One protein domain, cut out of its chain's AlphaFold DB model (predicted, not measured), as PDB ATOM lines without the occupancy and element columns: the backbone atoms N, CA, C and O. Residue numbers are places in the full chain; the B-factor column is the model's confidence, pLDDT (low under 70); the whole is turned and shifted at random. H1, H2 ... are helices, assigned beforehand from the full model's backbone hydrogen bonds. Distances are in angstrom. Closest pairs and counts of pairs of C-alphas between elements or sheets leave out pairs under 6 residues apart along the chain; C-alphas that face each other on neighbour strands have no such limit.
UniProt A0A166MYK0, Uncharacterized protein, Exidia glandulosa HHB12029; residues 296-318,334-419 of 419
ATOM      1  N   PHE A 296     137.242 367.134 285.068       87.50
ATOM      2  CA  PHE A 296     137.492 365.748 285.463       87.50
ATOM      3  C   PHE A 296     138.992 365.427 285.549       87.50
ATOM      4  O   PHE A 296     139.390 364.658 286.421       87.50
ATOM      5  N   GLY A 297     139.823 366.025 284.693       84.38
ATOM      6  CA  GLY A 297     141.285 365.918 284.781       84.38
ATOM      7  C   GLY A 297     141.822 366.606 286.038       84.38
ATOM      8  O   GLY A 297     142.616 366.030 286.782       84.38
ATOM      9  N   GLU A 298     141.294 367.790 286.370       81.62
ATOM     10  CA  GLU A 298     141.644 368.486 287.616       81.62
ATOM     11  C   GLU A 298     141.272 367.673 288.865       81.62
ATOM     12  O   GLU A 298     142.090 367.532 289.783       81.62
ATOM     13  N   LEU A 299     140.067 367.086 288.881       85.75
ATOM     14  CA  LEU A 299     139.631 366.173 289.938       85.75
ATOM     15  C   LEU A 299     140.559 364.952 290.039       85.75
ATOM     16  O   LEU A 299     140.966 364.593 291.144       85.75
ATOM     17  N   HIS A 300     140.936 364.334 288.914       86.94
ATOM     18  CA  HIS A 300     141.867 363.199 288.898       86.94
ATOM     19  C   HIS A 300     143.216 363.562 289.519       86.94
ATOM     20  O   HIS A 300     143.658 362.907 290.466       86.94
ATOM     21  N   GLY A 301     143.823 364.663 289.073       81.88
ATOM     22  CA  GLY A 301     145.092 365.145 289.611       81.88
ATOM     23  C   GLY A 301     145.015 365.455 291.109       81.88
ATOM     24  O   GLY A 301     145.966 365.204 291.854       81.88
ATOM     25  N   LEU A 302     143.876 365.961 291.588       77.94
ATOM     26  CA  LEU A 302     143.643 366.198 293.010       77.94
ATOM     27  C   LEU A 302     143.565 364.890 293.812       77.94
ATOM     28  O   LEU A 302     144.216 364.776 294.854       77.94
ATOM     29  N   ILE A 303     142.841 363.890 293.303       81.38
ATOM     30  CA  ILE A 303     142.748 362.554 293.908       81.38
ATOM     31  C   ILE A 303     144.134 361.902 293.990       81.38
ATOM     32  O   ILE A 303     144.512 361.403 295.054       81.38
ATOM     33  N   VAL A 304     144.925 361.962 292.913       80.81
ATOM     34  CA  VAL A 304     146.304 361.442 292.871       80.81
ATOM     35  C   VAL A 304     147.173 362.109 293.939       80.81
ATOM     36  O   VAL A 304     147.837 361.418 294.713       80.81
ATOM     37  N   ARG A 305     147.139 363.445 294.047       75.12
ATOM     38  CA  ARG A 305     147.914 364.184 295.061       75.12
ATOM     39  C   ARG A 305     147.553 363.765 296.485       75.12
ATOM     40  O   ARG A 305     148.432 363.663 297.340       75.12
ATOM     41  N   ILE A 306     146.276 363.523 296.757       69.50
ATOM     42  CA  ILE A 306     145.795 363.137 298.091       69.50
ATOM     43  C   ILE A 306     146.180 361.698 298.422       69.50
ATOM     44  O   ILE A 306     146.676 361.444 299.523       69.50
ATOM     45  N   ALA A 307     146.062 360.792 297.452       70.12
ATOM     46  CA  ALA A 307     146.554 359.426 297.569       70.12
ATOM     47  C   ALA A 307     148.069 359.387 297.849       70.12
ATOM     48  O   ALA A 307     148.505 358.709 298.781       70.12
ATOM     49  N   GLN A 308     148.870 360.173 297.121       66.06
ATOM     50  CA  GLN A 308     150.320 360.287 297.338       66.06
ATOM     51  C   GLN A 308     150.667 360.834 298.729       66.06
ATOM     52  O   GLN A 308     151.621 360.377 299.360       66.06
ATOM     53  N   ARG A 309     149.862 361.766 299.253       62.53
ATOM     54  CA  ARG A 309     149.991 362.297 300.622       62.53
ATOM     55  C   ARG A 309     149.551 361.308 301.710       62.53
ATOM     56  O   ARG A 309     149.608 361.648 302.888       62.53
ATOM     57  N   ARG A 310     149.144 360.085 301.343       57.44
ATOM     58  CA  ARG A 310     148.671 359.019 302.246       57.44
ATOM     59  C   ARG A 310     147.465 359.414 303.109       57.44
ATOM     60  O   ARG A 310     147.171 358.731 304.092       57.44
ATOM     61  N   ALA A 311     146.738 360.468 302.740       55.66
ATOM     62  CA  ALA A 311     145.389 360.688 303.244       55.66
ATOM     63  C   ALA A 311     144.508 359.592 302.622       55.66
ATOM     64  O   ALA A 311     144.560 359.381 301.414       55.66
ATOM     65  N   CYS A 312     143.797 358.810 303.445       55.31
ATOM     66  CA  CYS A 312     143.037 357.637 302.983       55.31
ATOM     67  C   CYS A 312     142.226 357.939 301.713       55.31
ATOM     68  O   CYS A 312     141.483 358.910 301.658       55.31
ATOM     69  N   GLY A 313     142.381 357.089 300.701       49.16
ATOM     70  CA  GLY A 313     141.622 357.148 299.450       49.16
ATOM     71  C   GLY A 313     141.263 355.762 298.911       49.16
ATOM     72  O   GLY A 313     140.964 355.621 297.732       49.16
ATOM     73  N   TRP A 314     141.333 354.714 299.744       54.31
ATOM     74  CA  TRP A 314     141.336 353.326 299.263       54.31
ATOM     75  C   TRP A 314     140.011 352.588 299.536       54.31
ATOM     76  O   TRP A 314     139.561 352.539 300.691       54.31
ATOM     77  N   PRO A 315     139.425 351.915 298.523       46.88
ATOM     78  CA  PRO A 315     138.406 350.884 298.718       46.88
ATOM     79  C   PRO A 315     138.772 349.814 299.758       46.88
ATOM     80  O   PRO A 315     137.915 349.445 300.555       46.88
ATOM     81  N   ALA A 316     140.048 349.407 299.809       43.19
ATOM     82  CA  ALA A 316     140.570 348.338 300.664       43.19
ATOM     83  C   ALA A 316     141.437 348.840 301.838       43.19
ATOM     84  O   ALA A 316     142.322 348.127 302.308       43.19
ATOM     85  N   CYS A 317     141.238 350.077 302.312       51.81
ATOM     86  CA  CYS A 317     142.027 350.616 303.424       51.81
ATOM     87  C   CYS A 317     141.859 349.746 304.688       51.81
ATOM     88  O   CYS A 317     140.847 349.842 305.379       51.81
ATOM     89  N   ALA A 318     142.862 348.918 304.996       44.03
ATOM     90  CA  ALA A 318     142.883 348.035 306.165       44.03
ATOM     91  C   ALA A 318     143.152 348.778 307.486       44.03
ATOM     92  O   ALA A 318     143.010 348.202 308.562       44.03
ATOM     93  N   ASN A 334     139.598 365.006 310.830       54.69
ATOM     94  CA  ASN A 334     138.228 365.492 311.079       54.69
ATOM     95  C   ASN A 334     137.139 364.594 310.460       54.69
ATOM     96  O   ASN A 334     137.377 363.861 309.500       54.69
ATOM     97  N   ALA A 335     135.901 364.705 310.965       52.25
ATOM     98  CA  ALA A 335     134.709 363.980 310.495       52.25
ATOM     99  C   ALA A 335     134.442 364.092 308.973       52.25
ATOM    100  O   ALA A 335     133.806 363.208 308.392       52.25
ATOM    101  N   GLY A 336     134.967 365.135 308.313       59.41
ATOM    102  CA  GLY A 336     134.935 365.293 306.853       59.41
ATOM    103  C   GLY A 336     135.633 364.153 306.105       59.41
ATOM    104  O   GLY A 336     135.135 363.688 305.084       59.41
ATOM    105  N   HIS A 337     136.691 363.580 306.681       66.88
ATOM    106  CA  HIS A 337     137.466 362.513 306.058       66.88
ATOM    107  C   HIS A 337     136.648 361.246 305.778       66.88
ATOM    108  O   HIS A 337     136.794 360.619 304.731       66.88
ATOM    109  N   LYS A 338     135.746 360.863 306.692       68.00
ATOM    110  CA  LYS A 338     134.884 359.684 306.508       68.00
ATOM    111  C   LYS A 338     133.955 359.863 305.307       68.00
ATOM    112  O   LYS A 338     133.742 358.910 304.557       68.00
ATOM    113  N   LYS A 339     133.426 361.076 305.116       71.06
ATOM    114  CA  LYS A 339     132.588 361.420 303.962       71.06
ATOM    115  C   LYS A 339     133.414 361.410 302.677       71.06
ATOM    116  O   LYS A 339     133.010 360.744 301.728       71.06
ATOM    117  N   THR A 340     134.600 362.018 302.686       71.62
ATOM    118  CA  THR A 340     135.526 362.022 301.545       71.62
ATOM    119  C   THR A 340     135.967 360.612 301.138       71.62
ATOM    120  O   THR A 340     135.814 360.244 299.977       71.62
ATOM    121  N   CYS A 341     136.421 359.764 302.073       73.25
ATOM    122  CA  CYS A 341     136.807 358.380 301.757       73.25
ATOM    123  C   CYS A 341     135.612 357.546 301.258       73.25
ATOM    124  O   CYS A 341     135.776 356.729 300.353       73.25
ATOM    125  N   LYS A 342     134.401 357.740 301.814       76.44
ATOM    126  CA  LYS A 342     133.185 357.073 301.314       76.44
ATOM    127  C   LYS A 342     132.869 357.511 299.881       76.44
ATOM    128  O   LYS A 342     132.585 356.657 299.047       76.44
ATOM    129  N   ALA A 343     132.955 358.808 299.593       76.44
ATOM    130  CA  ALA A 343     132.705 359.349 298.261       76.44
ATOM    131  C   ALA A 343     133.732 358.845 297.233       76.44
ATOM    132  O   ALA A 343     133.339 358.369 296.171       76.44
ATOM    133  N   LEU A 344     135.026 358.827 297.582       78.06
ATOM    134  CA  LEU A 344     136.084 358.278 296.725       78.06
ATOM    135  C   LEU A 344     135.895 356.785 296.455       78.06
ATOM    136  O   LEU A 344     136.086 356.334 295.330       78.06
ATOM    137  N   ARG A 345     135.472 356.007 297.459       77.06
ATOM    138  CA  ARG A 345     135.144 354.589 297.265       77.06
ATOM    139  C   ARG A 345     133.958 354.416 296.320       77.06
ATOM    140  O   ARG A 345     134.037 353.602 295.411       77.06
ATOM    141  N   ASN A 346     132.891 355.189 296.511       80.75
ATOM    142  CA  ASN A 346     131.720 355.146 295.635       80.75
ATOM    143  C   ASN A 346     132.087 355.513 294.190       80.75
ATOM    144  O   ASN A 346     131.624 354.854 293.260       80.75
ATOM    145  N   LEU A 347     132.946 356.523 294.007       83.00
ATOM    146  CA  LEU A 347     133.492 356.896 292.706       83.00
ATOM    147  C   LEU A 347     134.293 355.739 292.096       83.00
ATOM    148  O   LEU A 347     134.001 355.363 290.967       83.00
ATOM    149  N   ALA A 348     135.220 355.134 292.849       82.38
ATOM    150  CA  ALA A 348     136.057 354.015 292.400       82.38
ATOM    151  C   ALA A 348     135.223 352.812 291.933       82.38
ATOM    152  O   ALA A 348     135.442 352.285 290.843       82.38
ATOM    153  N   THR A 349     134.225 352.422 292.734       82.88
ATOM    154  CA  THR A 349     133.308 351.326 292.403       82.88
ATOM    155  C   THR A 349     132.548 351.609 291.109       82.88
ATOM    156  O   THR A 349     132.389 350.714 290.283       82.88
ATOM    157  N   ARG A 350     132.086 352.848 290.907       79.44
ATOM    158  CA  ARG A 350     131.277 353.216 289.736       79.44
ATOM    159  C   ARG A 350     132.088 353.330 288.456       79.44
ATOM    160  O   ARG A 350     131.637 352.830 287.433       79.44
ATOM    161  N   ILE A 351     133.307 353.866 288.529       80.62
ATOM    162  CA  ILE A 351     134.228 353.851 287.383       80.62
ATOM    163  C   ILE A 351     134.729 352.433 287.048       80.62
ATOM    164  O   ILE A 351     135.525 352.273 286.127       80.62
ATOM    165  N   GLY A 352     134.288 351.405 287.787       76.81
ATOM    166  CA  GLY A 352     134.670 350.011 287.570       76.81
ATOM    167  C   GLY A 352     136.132 349.728 287.909       76.81
ATOM    168  O   GLY A 352     136.683 348.730 287.453       76.81
ATOM    169  N   SER A 353     136.777 350.601 288.688       77.06
ATOM    170  CA  SER A 353     138.181 350.448 289.051       77.06
ATOM    171  C   SER A 353     138.310 349.492 290.230       77.06
ATOM    172  O   SER A 353     137.863 349.785 291.341       77.06
ATOM    173  N   THR A 354     138.953 348.349 289.996       68.31
ATOM    174  CA  THR A 354     139.386 347.424 291.057       68.31
ATOM    175  C   THR A 354     140.677 347.891 291.739       68.31
ATOM    176  O   THR A 354     140.982 347.451 292.848       68.31
ATOM    177  N   THR A 355     141.415 348.809 291.107       68.69
ATOM    178  CA  THR A 355     142.624 349.467 291.628       68.69
ATOM    179  C   THR A 355     142.300 350.838 292.231       68.69
ATOM    180  O   THR A 355     141.157 351.310 292.164       68.69
ATOM    181  N   ALA A 356     143.278 351.491 292.872       70.38
ATOM    182  CA  ALA A 356     143.060 352.843 293.372       70.38
ATOM    183  C   ALA A 356     142.809 353.795 292.192       70.38
ATOM    184  O   ALA A 356     143.454 353.684 291.156       70.38
ATOM    185  N   ILE A 357     141.908 354.774 292.356       75.94
ATOM    186  CA  ILE A 357     141.637 355.798 291.324       75.94
ATOM    187  C   ILE A 357     142.937 356.491 290.883       75.94
ATOM    188  O   ILE A 357     143.086 356.850 289.720       75.94
ATOM    189  N   ALA A 358     143.888 356.642 291.808       78.00
ATOM    190  CA  ALA A 358     145.194 357.229 291.540       78.00
ATOM    191  C   ALA A 358     146.069 356.404 290.574       78.00
ATOM    192  O   ALA A 358     146.982 356.968 289.979       78.00
ATOM    193  N   ASP A 359     145.783 355.110 290.408       81.31
ATOM    194  CA  ASP A 359     146.481 354.213 289.480       81.31
ATOM    195  C   ASP A 359     145.820 354.196 288.089       81.31
ATOM    196  O   ASP A 359     146.394 353.694 287.123       81.31
ATOM    197  N   VAL A 360     144.599 354.729 287.970       84.75
ATOM    198  CA  VAL A 360     143.903 354.872 286.688       84.75
ATOM    199  C   VAL A 360     144.537 356.033 285.929       84.75
ATOM    200  O   VAL A 360     144.738 357.104 286.496       84.75
ATOM    201  N   SER A 361     144.834 355.849 284.640       89.31
ATOM    202  CA  SER A 361     145.331 356.952 283.808       89.31
ATOM    203  C   SER A 361     144.302 358.088 283.727       89.31
ATOM    204  O   SER A 361     143.094 357.835 283.706       89.31
ATOM    205  N   GLU A 362     144.765 359.337 283.646       88.81
ATOM    206  CA  GLU A 362     143.881 360.510 283.582       88.81
ATOM    207  C   GLU A 362     142.878 360.404 282.424       88.81
ATOM    208  O   GLU A 362     141.683 360.623 282.614       88.81
ATOM    209  N   SER A 363     143.328 359.971 281.242       87.00
ATOM    210  CA  SER A 363     142.467 359.814 280.064       87.00
ATOM    211  C   SER A 363     141.360 358.777 280.280       87.00
ATOM    212  O   SER A 363     140.205 359.013 279.919       87.00
ATOM    213  N   THR A 364     141.674 357.648 280.927       89.12
ATOM    214  CA  THR A 364     140.682 356.619 281.282       89.12
ATOM    215  C   THR A 364     139.697 357.131 282.330       89.12
ATOM    216  O   THR A 364     138.490 356.905 282.200       89.12
ATOM    217  N   PHE A 365     140.186 357.846 283.346       89.75
ATOM    218  CA  PHE A 365     139.341 358.445 284.374       89.75
ATOM    219  C   PHE A 365     138.360 359.444 283.758       89.75
ATOM    220  O   PHE A 365     137.146 359.280 283.887       89.75
ATOM    221  N   VAL A 366     138.878 360.414 283.002       89.19
ATOM    222  CA  VAL A 366     138.100 361.429 282.285       89.19
ATOM    223  C   VAL A 366     137.048 360.780 281.387       89.19
ATOM    224  O   VAL A 366     135.871 361.126 281.479       89.19
ATOM    225  N   GLY A 367     137.440 359.828 280.534       88.00
ATOM    226  CA  GLY A 367     136.518 359.178 279.600       88.00
ATOM    227  C   GLY A 367     135.416 358.379 280.303       88.00
ATOM    228  O   GLY A 367     134.297 358.260 279.799       88.00
ATOM    229  N   THR A 368     135.695 357.850 281.493       87.69
ATOM    230  CA  THR A 368     134.705 357.125 282.300       87.69
ATOM    231  C   THR A 368     133.754 358.090 282.997       87.69
ATOM    232  O   THR A 368     132.537 357.945 282.873       87.69
ATOM    233  N   CYS A 369     134.293 359.140 283.619       88.81
ATOM    234  CA  CYS A 369     133.532 360.249 284.181       88.81
ATOM    235  C   CYS A 369     132.571 360.858 283.155       88.81
ATOM    236  O   CYS A 369     131.376 360.944 283.421       88.81
ATOM    237  N   ARG A 370     133.037 361.182 281.944       87.25
ATOM    238  CA  ARG A 370     132.182 361.760 280.893       87.25
ATOM    239  C   ARG A 370     131.020 360.866 280.485       87.25
ATOM    240  O   ARG A 370     129.949 361.393 280.195       87.25
ATOM    241  N   ARG A 371     131.220 359.547 280.445       87.38
ATOM    242  CA  ARG A 371     130.182 358.587 280.039       87.38
ATOM    243  C   ARG A 371     129.167 358.317 281.140       87.38
ATOM    244  O   ARG A 371     128.001 358.097 280.841       87.38
ATOM    245  N   GLN A 372     129.608 358.313 282.394       87.19
ATOM    246  CA  GLN A 372     128.800 357.808 283.499       87.19
ATOM    247  C   GLN A 372     128.247 358.920 284.411       87.19
ATOM    248  O   GLN A 372     127.189 358.723 285.004       87.19
ATOM    249  N   LEU A 373     128.922 360.075 284.554       84.62
ATOM    250  CA  LEU A 373     128.521 361.143 285.488       84.62
ATOM    251  C   LEU A 373     127.370 361.973 284.932       84.62
ATOM    252  O   LEU A 373     127.577 362.845 284.091       84.62
ATOM    253  N   ARG A 374     126.155 361.717 285.424       86.38
ATOM    254  CA  ARG A 374     124.933 362.469 285.104       86.38
ATOM    255  C   ARG A 374     124.043 362.612 286.345       86.38
ATOM    256  O   ARG A 374     124.147 361.813 287.277       86.38
ATOM    257  N   GLY A 375     123.167 363.619 286.331       87.94
ATOM    258  CA  GLY A 375     122.138 363.839 287.356       87.94
ATOM    259  C   GLY A 375     122.702 363.930 288.775       87.94
ATOM    260  O   GLY A 375     123.729 364.568 289.005       87.94
ATOM    261  N   GLU A 376     122.053 363.242 289.715       84.88
ATOM    262  CA  GLU A 376     122.429 363.212 291.137       84.88
ATOM    263  C   GLU A 376     123.884 362.787 291.361       84.88
ATOM    264  O   GLU A 376     124.559 363.299 292.251       84.88
ATOM    265  N   TRP A 377     124.414 361.892 290.524       83.38
ATOM    266  CA  TRP A 377     125.774 361.401 290.718       83.38
ATOM    267  C   TRP A 377     126.832 362.450 290.369       83.38
ATOM    268  O   TRP A 377     127.862 362.541 291.037       83.38
ATOM    269  N   LEU A 378     126.570 363.284 289.360       87.44
ATOM    270  CA  LEU A 378     127.445 364.412 289.055       87.44
ATOM    271  C   LEU A 378     127.493 365.389 290.246       87.44
ATOM    272  O   LEU A 378     128.570 365.852 290.619       87.44
ATOM    273  N   GLN A 379     126.354 365.602 290.907       87.25
ATOM    274  CA  GLN A 379     126.255 366.434 292.104       87.25
ATOM    275  C   GLN A 379     126.979 365.824 293.316       87.25
ATOM    276  O   GLN A 379     127.655 366.542 294.052       87.25
ATOM    277  N   GLU A 380     126.920 364.504 293.508       84.69
ATOM    278  CA  GLU A 380     127.717 363.812 294.533       84.69
ATOM    279  C   GLU A 380     129.226 363.961 294.288       84.69
ATOM    280  O   GLU A 380     129.993 364.188 295.229       84.69
ATOM    281  N   VAL A 381     129.670 363.859 293.029       85.94
ATOM    282  CA  VAL A 381     131.082 364.060 292.674       85.94
ATOM    283  C   VAL A 381     131.506 365.510 292.859       85.94
ATOM    284  O   VAL A 381     132.607 365.747 293.348       85.94
ATOM    285  N   ALA A 382     130.632 366.469 292.580       86.75
ATOM    286  CA  ALA A 382     130.881 367.871 292.874       86.75
ATOM    287  C   ALA A 382     131.031 368.135 294.376       86.75
ATOM    288  O   ALA A 382     131.981 368.784 294.809       86.75
ATOM    289  N   GLN A 383     130.137 367.585 295.201       86.12
ATOM    290  CA  GLN A 383     130.246 367.684 296.658       86.12
ATOM    291  C   GLN A 383     131.543 367.060 297.164       86.12
ATOM    292  O   GLN A 383     132.220 367.625 298.021       86.12
ATOM    293  N   MET A 384     131.920 365.908 296.612       84.56
ATOM    294  CA  MET A 384     133.205 365.286 296.896       84.56
ATOM    295  C   MET A 384     134.370 366.174 296.482       84.56
ATOM    296  O   MET A 384     135.273 366.349 297.292       84.56
ATOM    297  N   TYR A 385     134.348 366.749 295.278       84.69
ATOM    298  CA  TYR A 385     135.353 367.710 294.841       84.69
ATOM    299  C   TYR A 385     135.486 368.825 295.876       84.69
ATOM    300  O   TYR A 385     136.578 369.019 296.392       84.69
ATOM    301  N   GLY A 386     134.378 369.447 296.292       80.50
ATOM    302  CA  GLY A 386     134.379 370.466 297.340       80.50
ATOM    303  C   GLY A 386     134.992 369.982 298.658       80.50
ATOM    304  O   GLY A 386     135.884 370.636 299.188       80.50
ATOM    305  N   MET A 387     134.595 368.807 299.161       79.94
ATOM    306  CA  MET A 387     135.144 368.240 300.405       79.94
ATOM    307  C   MET A 387     136.653 367.987 300.324       79.94
ATOM    308  O   MET A 387     137.372 368.229 301.286       79.94
ATOM    309  N   ILE A 388     137.123 367.495 299.179       75.31
ATOM    310  CA  ILE A 388     138.535 367.234 298.897       75.31
ATOM    311  C   ILE A 388     139.311 368.556 298.788       75.31
ATOM    312  O   ILE A 388     140.442 368.662 299.263       75.31
ATOM    313  N   TYR A 389     138.704 369.568 298.171       73.56
ATOM    314  CA  TYR A 389     139.337 370.854 297.912       73.56
ATOM    315  C   TYR A 389     139.477 371.717 299.171       73.56
ATOM    316  O   TYR A 389     140.470 372.425 299.294       73.56
ATOM    317  N   VAL A 390     138.553 371.631 300.138       70.12
ATOM    318  CA  VAL A 390     138.653 372.359 301.425       70.12
ATOM    319  C   VAL A 390     139.904 371.969 302.224       70.12
ATOM    320  O   VAL A 390     140.432 372.777 302.991       70.12
ATOM    321  N   ASP A 391     140.427 370.758 302.020       64.06
ATOM    322  CA  ASP A 391     141.662 370.302 302.667       64.06
ATOM    323  C   ASP A 391     142.934 370.913 302.032       64.06
ATOM    324  O   ASP A 391     144.030 370.817 302.602       64.06
ATOM    325  N   VAL A 392     142.820 371.588 300.879       61.31
ATOM    326  CA  VAL A 392     143.919 372.330 300.246       61.31
ATOM    327  C   VAL A 392     144.177 373.624 301.039       61.31
ATOM    328  O   VAL A 392     143.239 374.384 301.271       61.31
ATOM    329  N   PRO A 393     145.429 373.923 301.462       54.53
ATOM    330  CA  PRO A 393     145.717 375.035 302.375       54.53
ATOM    331  C   PRO A 393     145.129 376.392 301.973       54.53
ATOM    332  O   PRO A 393     144.614 377.088 302.844       54.53
ATOM    333  N   HIS A 394     145.155 376.741 300.683       54.03
ATOM    334  CA  HIS A 394     144.645 378.020 300.175       54.03
ATOM    335  C   HIS A 394     143.115 378.067 299.989       54.03
ATOM    336  O   HIS A 394     142.581 379.101 299.618       54.03
ATOM    337  N   MET A 395     142.403 376.966 300.250       55.66
ATOM    338  CA  MET A 395     140.940 376.855 300.091       55.66
ATOM    339  C   MET A 395     140.232 376.575 301.416       55.66
ATOM    340  O   MET A 395     139.011 376.398 301.460       55.66
ATOM    341  N   ARG A 396     140.987 376.562 302.521       60.44
ATOM    342  CA  ARG A 396     140.425 376.437 303.863       60.44
ATOM    343  C   ARG A 396     139.513 377.623 304.155       60.44
ATOM    344  O   ARG A 396     139.952 378.766 304.136       60.44
ATOM    345  N   GLY A 397     138.259 377.316 304.477       57.78
ATOM    346  CA  GLY A 397     137.222 378.298 304.798       57.78
ATOM    347  C   GLY A 397     136.220 378.544 303.670       57.78
ATOM    348  O   GLY A 397     135.230 379.229 303.910       57.78
ATOM    349  N   VAL A 398     136.416 377.974 302.470       58.06
ATOM    350  CA  VAL A 398     135.378 378.015 301.432       58.06
ATOM    351  C   VAL A 398     134.336 376.958 301.783       58.06
ATOM    352  O   VAL A 398     134.687 375.816 302.080       58.06
ATOM    353  N   ALA A 399     133.055 377.323 301.748       72.81
ATOM    354  CA  ALA A 399     131.980 376.354 301.923       72.81
ATOM    355  C   ALA A 399     132.072 375.259 300.844       72.81
ATOM    356  O   ALA A 399     132.262 375.549 299.658       72.81
ATOM    357  N   VAL A 400     131.930 373.995 301.254       76.56
ATOM    358  CA  VAL A 400     132.001 372.822 300.362       76.56
ATOM    359  C   VAL A 400     131.012 372.964 299.207       76.56
ATOM    360  O   VAL A 400     131.329 372.624 298.071       76.56
ATOM    361  N   GLU A 401     129.836 373.513 299.494       80.88
ATOM    362  CA  GLU A 401     128.741 373.737 298.557       80.88
ATOM    363  C   GLU A 401     129.130 374.724 297.451       80.88
ATOM    364  O   GLU A 401     128.768 374.523 296.295       80.88
ATOM    365  N   VAL A 402     129.912 375.758 297.779       70.75
ATOM    366  CA  VAL A 402     130.395 376.746 296.802       70.75
ATOM    367  C   VAL A 402     131.411 376.105 295.862       70.75
ATOM    368  O   VAL A 402     131.298 376.247 294.648       70.75
ATOM    369  N   LEU A 403     132.366 375.345 296.404       75.25
ATOM    370  CA  LEU A 403     133.371 374.638 295.600       75.25
ATOM    371  C   LEU A 403     132.740 373.575 294.698       75.25
ATOM    372  O   LEU A 403     133.125 373.441 293.539       75.25
ATOM    373  N   ALA A 404     131.754 372.845 295.221       82.19
ATOM    374  CA  ALA A 404     130.981 371.874 294.464       82.19
ATOM    375  C   ALA A 404     130.236 372.539 293.303       82.19
ATOM    376  O   ALA A 404     130.343 372.100 292.162       82.19
ATOM    377  N   GLN A 405     129.519 373.627 293.583       77.31
ATOM    378  CA  GLN A 405     128.763 374.351 292.570       77.31
ATOM    379  C   GLN A 405     129.674 374.934 291.478       77.31
ATOM    380  O   GLN A 405     129.349 374.827 290.301       77.31
ATOM    381  N   ASN A 406     130.838 375.476 291.840       74.00
ATOM    382  CA  ASN A 406     131.787 376.005 290.858       74.00
ATOM    383  C   ASN A 406     132.324 374.898 289.938       74.00
ATOM    384  O   ASN A 406     132.387 375.074 288.727       74.00
ATOM    385  N   TRP A 407     132.647 373.726 290.489       84.38
ATOM    386  CA  TRP A 407     133.084 372.589 289.675       84.38
ATOM    387  C   TRP A 407     131.974 372.069 288.748       84.38
ATOM    388  O   TRP A 407     132.241 371.701 287.609       84.38
ATOM    389  N   MET A 408     130.710 372.084 289.190       83.12
ATOM    390  CA  MET A 408     129.559 371.767 288.327       83.12
ATOM    391  C   MET A 408     129.436 372.732 287.145       83.12
ATOM    392  O   MET A 408     129.134 372.309 286.027       83.12
ATOM    393  N   GLU A 409     129.650 374.023 287.394       73.94
ATOM    394  CA  GLU A 409     129.641 375.062 286.364       73.94
ATOM    395  C   GLU A 409     130.781 374.823 285.361       73.94
ATOM    396  O   GLU A 409     130.529 374.800 284.156       73.94
ATOM    397  N   GLU A 410     131.991 374.506 285.839       75.19
ATOM    398  CA  GLU A 410     133.118 374.110 284.983       75.19
ATOM    399  C   GLU A 410     132.793 372.863 284.142       75.19
ATOM    400  O   GLU A 410     133.054 372.857 282.941       75.19
ATOM    401  N   VAL A 411     132.174 371.822 284.718       81.00
ATOM    402  CA  VAL A 411     131.745 370.614 283.978       81.00
ATOM    403  C   VAL A 411     130.706 370.944 282.911       81.00
ATOM    404  O   VAL A 411     130.754 370.388 281.810       81.00
ATOM    405  N   THR A 412     129.768 371.834 283.223       77.38
ATOM    406  CA  THR A 412     128.715 372.248 282.292       77.38
ATOM    407  C   THR A 412     129.317 372.997 281.110       77.38
ATOM    408  O   THR A 412     129.068 372.625 279.966       77.38
ATOM    409  N   LEU A 413     130.175 373.984 281.381       63.88
ATOM    410  CA  LEU A 413     130.898 374.735 280.356       63.88
ATOM    411  C   LEU A 413     131.774 373.815 279.512       63.88
ATOM    412  O   LEU A 413     131.694 373.842 278.291       63.88
ATOM    413  N   TYR A 414     132.549 372.944 280.154       72.19
ATOM    414  CA  TYR A 414     133.377 371.960 279.469       72.19
ATOM    415  C   TYR A 414     132.552 371.098 278.501       72.19
ATOM    416  O   TYR A 414     132.932 370.904 277.350       72.19
ATOM    417  N   SER A 415     131.375 370.648 278.940       74.44
ATOM    418  CA  SER A 415     130.465 369.848 278.116       74.44
ATOM    419  C   SER A 415     129.897 370.615 276.916       74.44
ATOM    420  O   SER A 415     129.567 369.975 275.925       74.44
ATOM    421  N   LEU A 416     129.790 371.948 276.978       66.94
ATOM    422  CA  LEU A 416     129.364 372.781 275.842       66.94
ATOM    423  C   LEU A 416     130.456 372.945 274.779       66.94
ATOM    424  O   LEU A 416     130.132 373.187 273.626       66.94
ATOM    425  N   PHE A 417     131.731 372.830 275.158       57.22
ATOM    426  CA  PHE A 417     132.858 372.983 274.231       57.22
ATOM    427  C   PHE A 417     133.331 371.661 273.613       57.22
ATOM    428  O   PHE A 417     134.026 371.685 272.603       57.22
ATOM    429  N   THR A 418     132.996 370.516 274.220       64.38
ATOM    430  CA  THR A 418     133.460 369.189 273.756       64.38
ATOM    431  C   THR A 418     132.401 368.314 273.085       64.38
ATOM    432  O   THR A 418     132.736 367.217 272.637       64.38
ATOM    433  N   ASN A 419     131.141 368.755 273.066       56.22
ATOM    434  CA  ASN A 419     130.075 368.172 272.243       56.22
ATOM    435  C   ASN A 419     129.811 369.108 271.071       56.22
ATOM    436  O   ASN A 419     129.503 368.583 269.980       56.22
TER     437      ASN A 419
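AT A GLANCE: This is residues 296 to 318 and 334 to 419 of the 419 residues of an uncharacterized protein of Exidia glandulosa HHB12029 (UniProt A0A166MYK0). Helix H4 lies between H5 and H2, at steep angles to both, with H1 close to another side and H3 packed on the first residues of H1. The printed part has 109 residues, with helices H1 to H5 in chain order and no named strand: all helix, mostly crossed in packing. It is compact, radius of gyration of the C-alphas 13.2 A, spanning 41 by 34 by 22 A.

HOW THE PARTS SIT: H5, residues 400 to 418, touches H4, residues 375 to 390, with residues 400 to 408 alone, at a steep tilt of 57 degrees; the closest C-alphas, of Ala 382 and Ala 404, are 4.3 A apart. H2, residues 336 to 350, touches H4 at 42 degrees, a steep tilt; the closest C-alphas, of Ala 343 and Met 384, are 6.1 A apart. H1, residues 296 to 308, touches H3, residues 362 to 372, with residues 296 to 301 alone; the closest C-alphas, of Phe 296 and Val 366, are 5.4 A apart. H1 and H4 are close but not clearly touching, 6.7 A between the C-alphas of Leu 299 and Tyr 385. In these five helices every O i to N i+4 pair is within hydrogen-bond range.

IN THESE COORDINATES: H5 measures 26.9 A, H4 23.3 A, H2 21.3 A, H1 18.3 A and H3 15.3 A. H1 begins at C-alpha 296 (137.492, 365.748, 285.463); H5 ends at C-alpha 418 (133.460, 369.189, 273.756).

THE WHOLE: Residues 319 to 333 are not printed, and C-alphas 318 and 334 are 18.7 A apart. H2 to H3 is a long link. pLDDT is under 70 in 32 residues, among them 308 to 318.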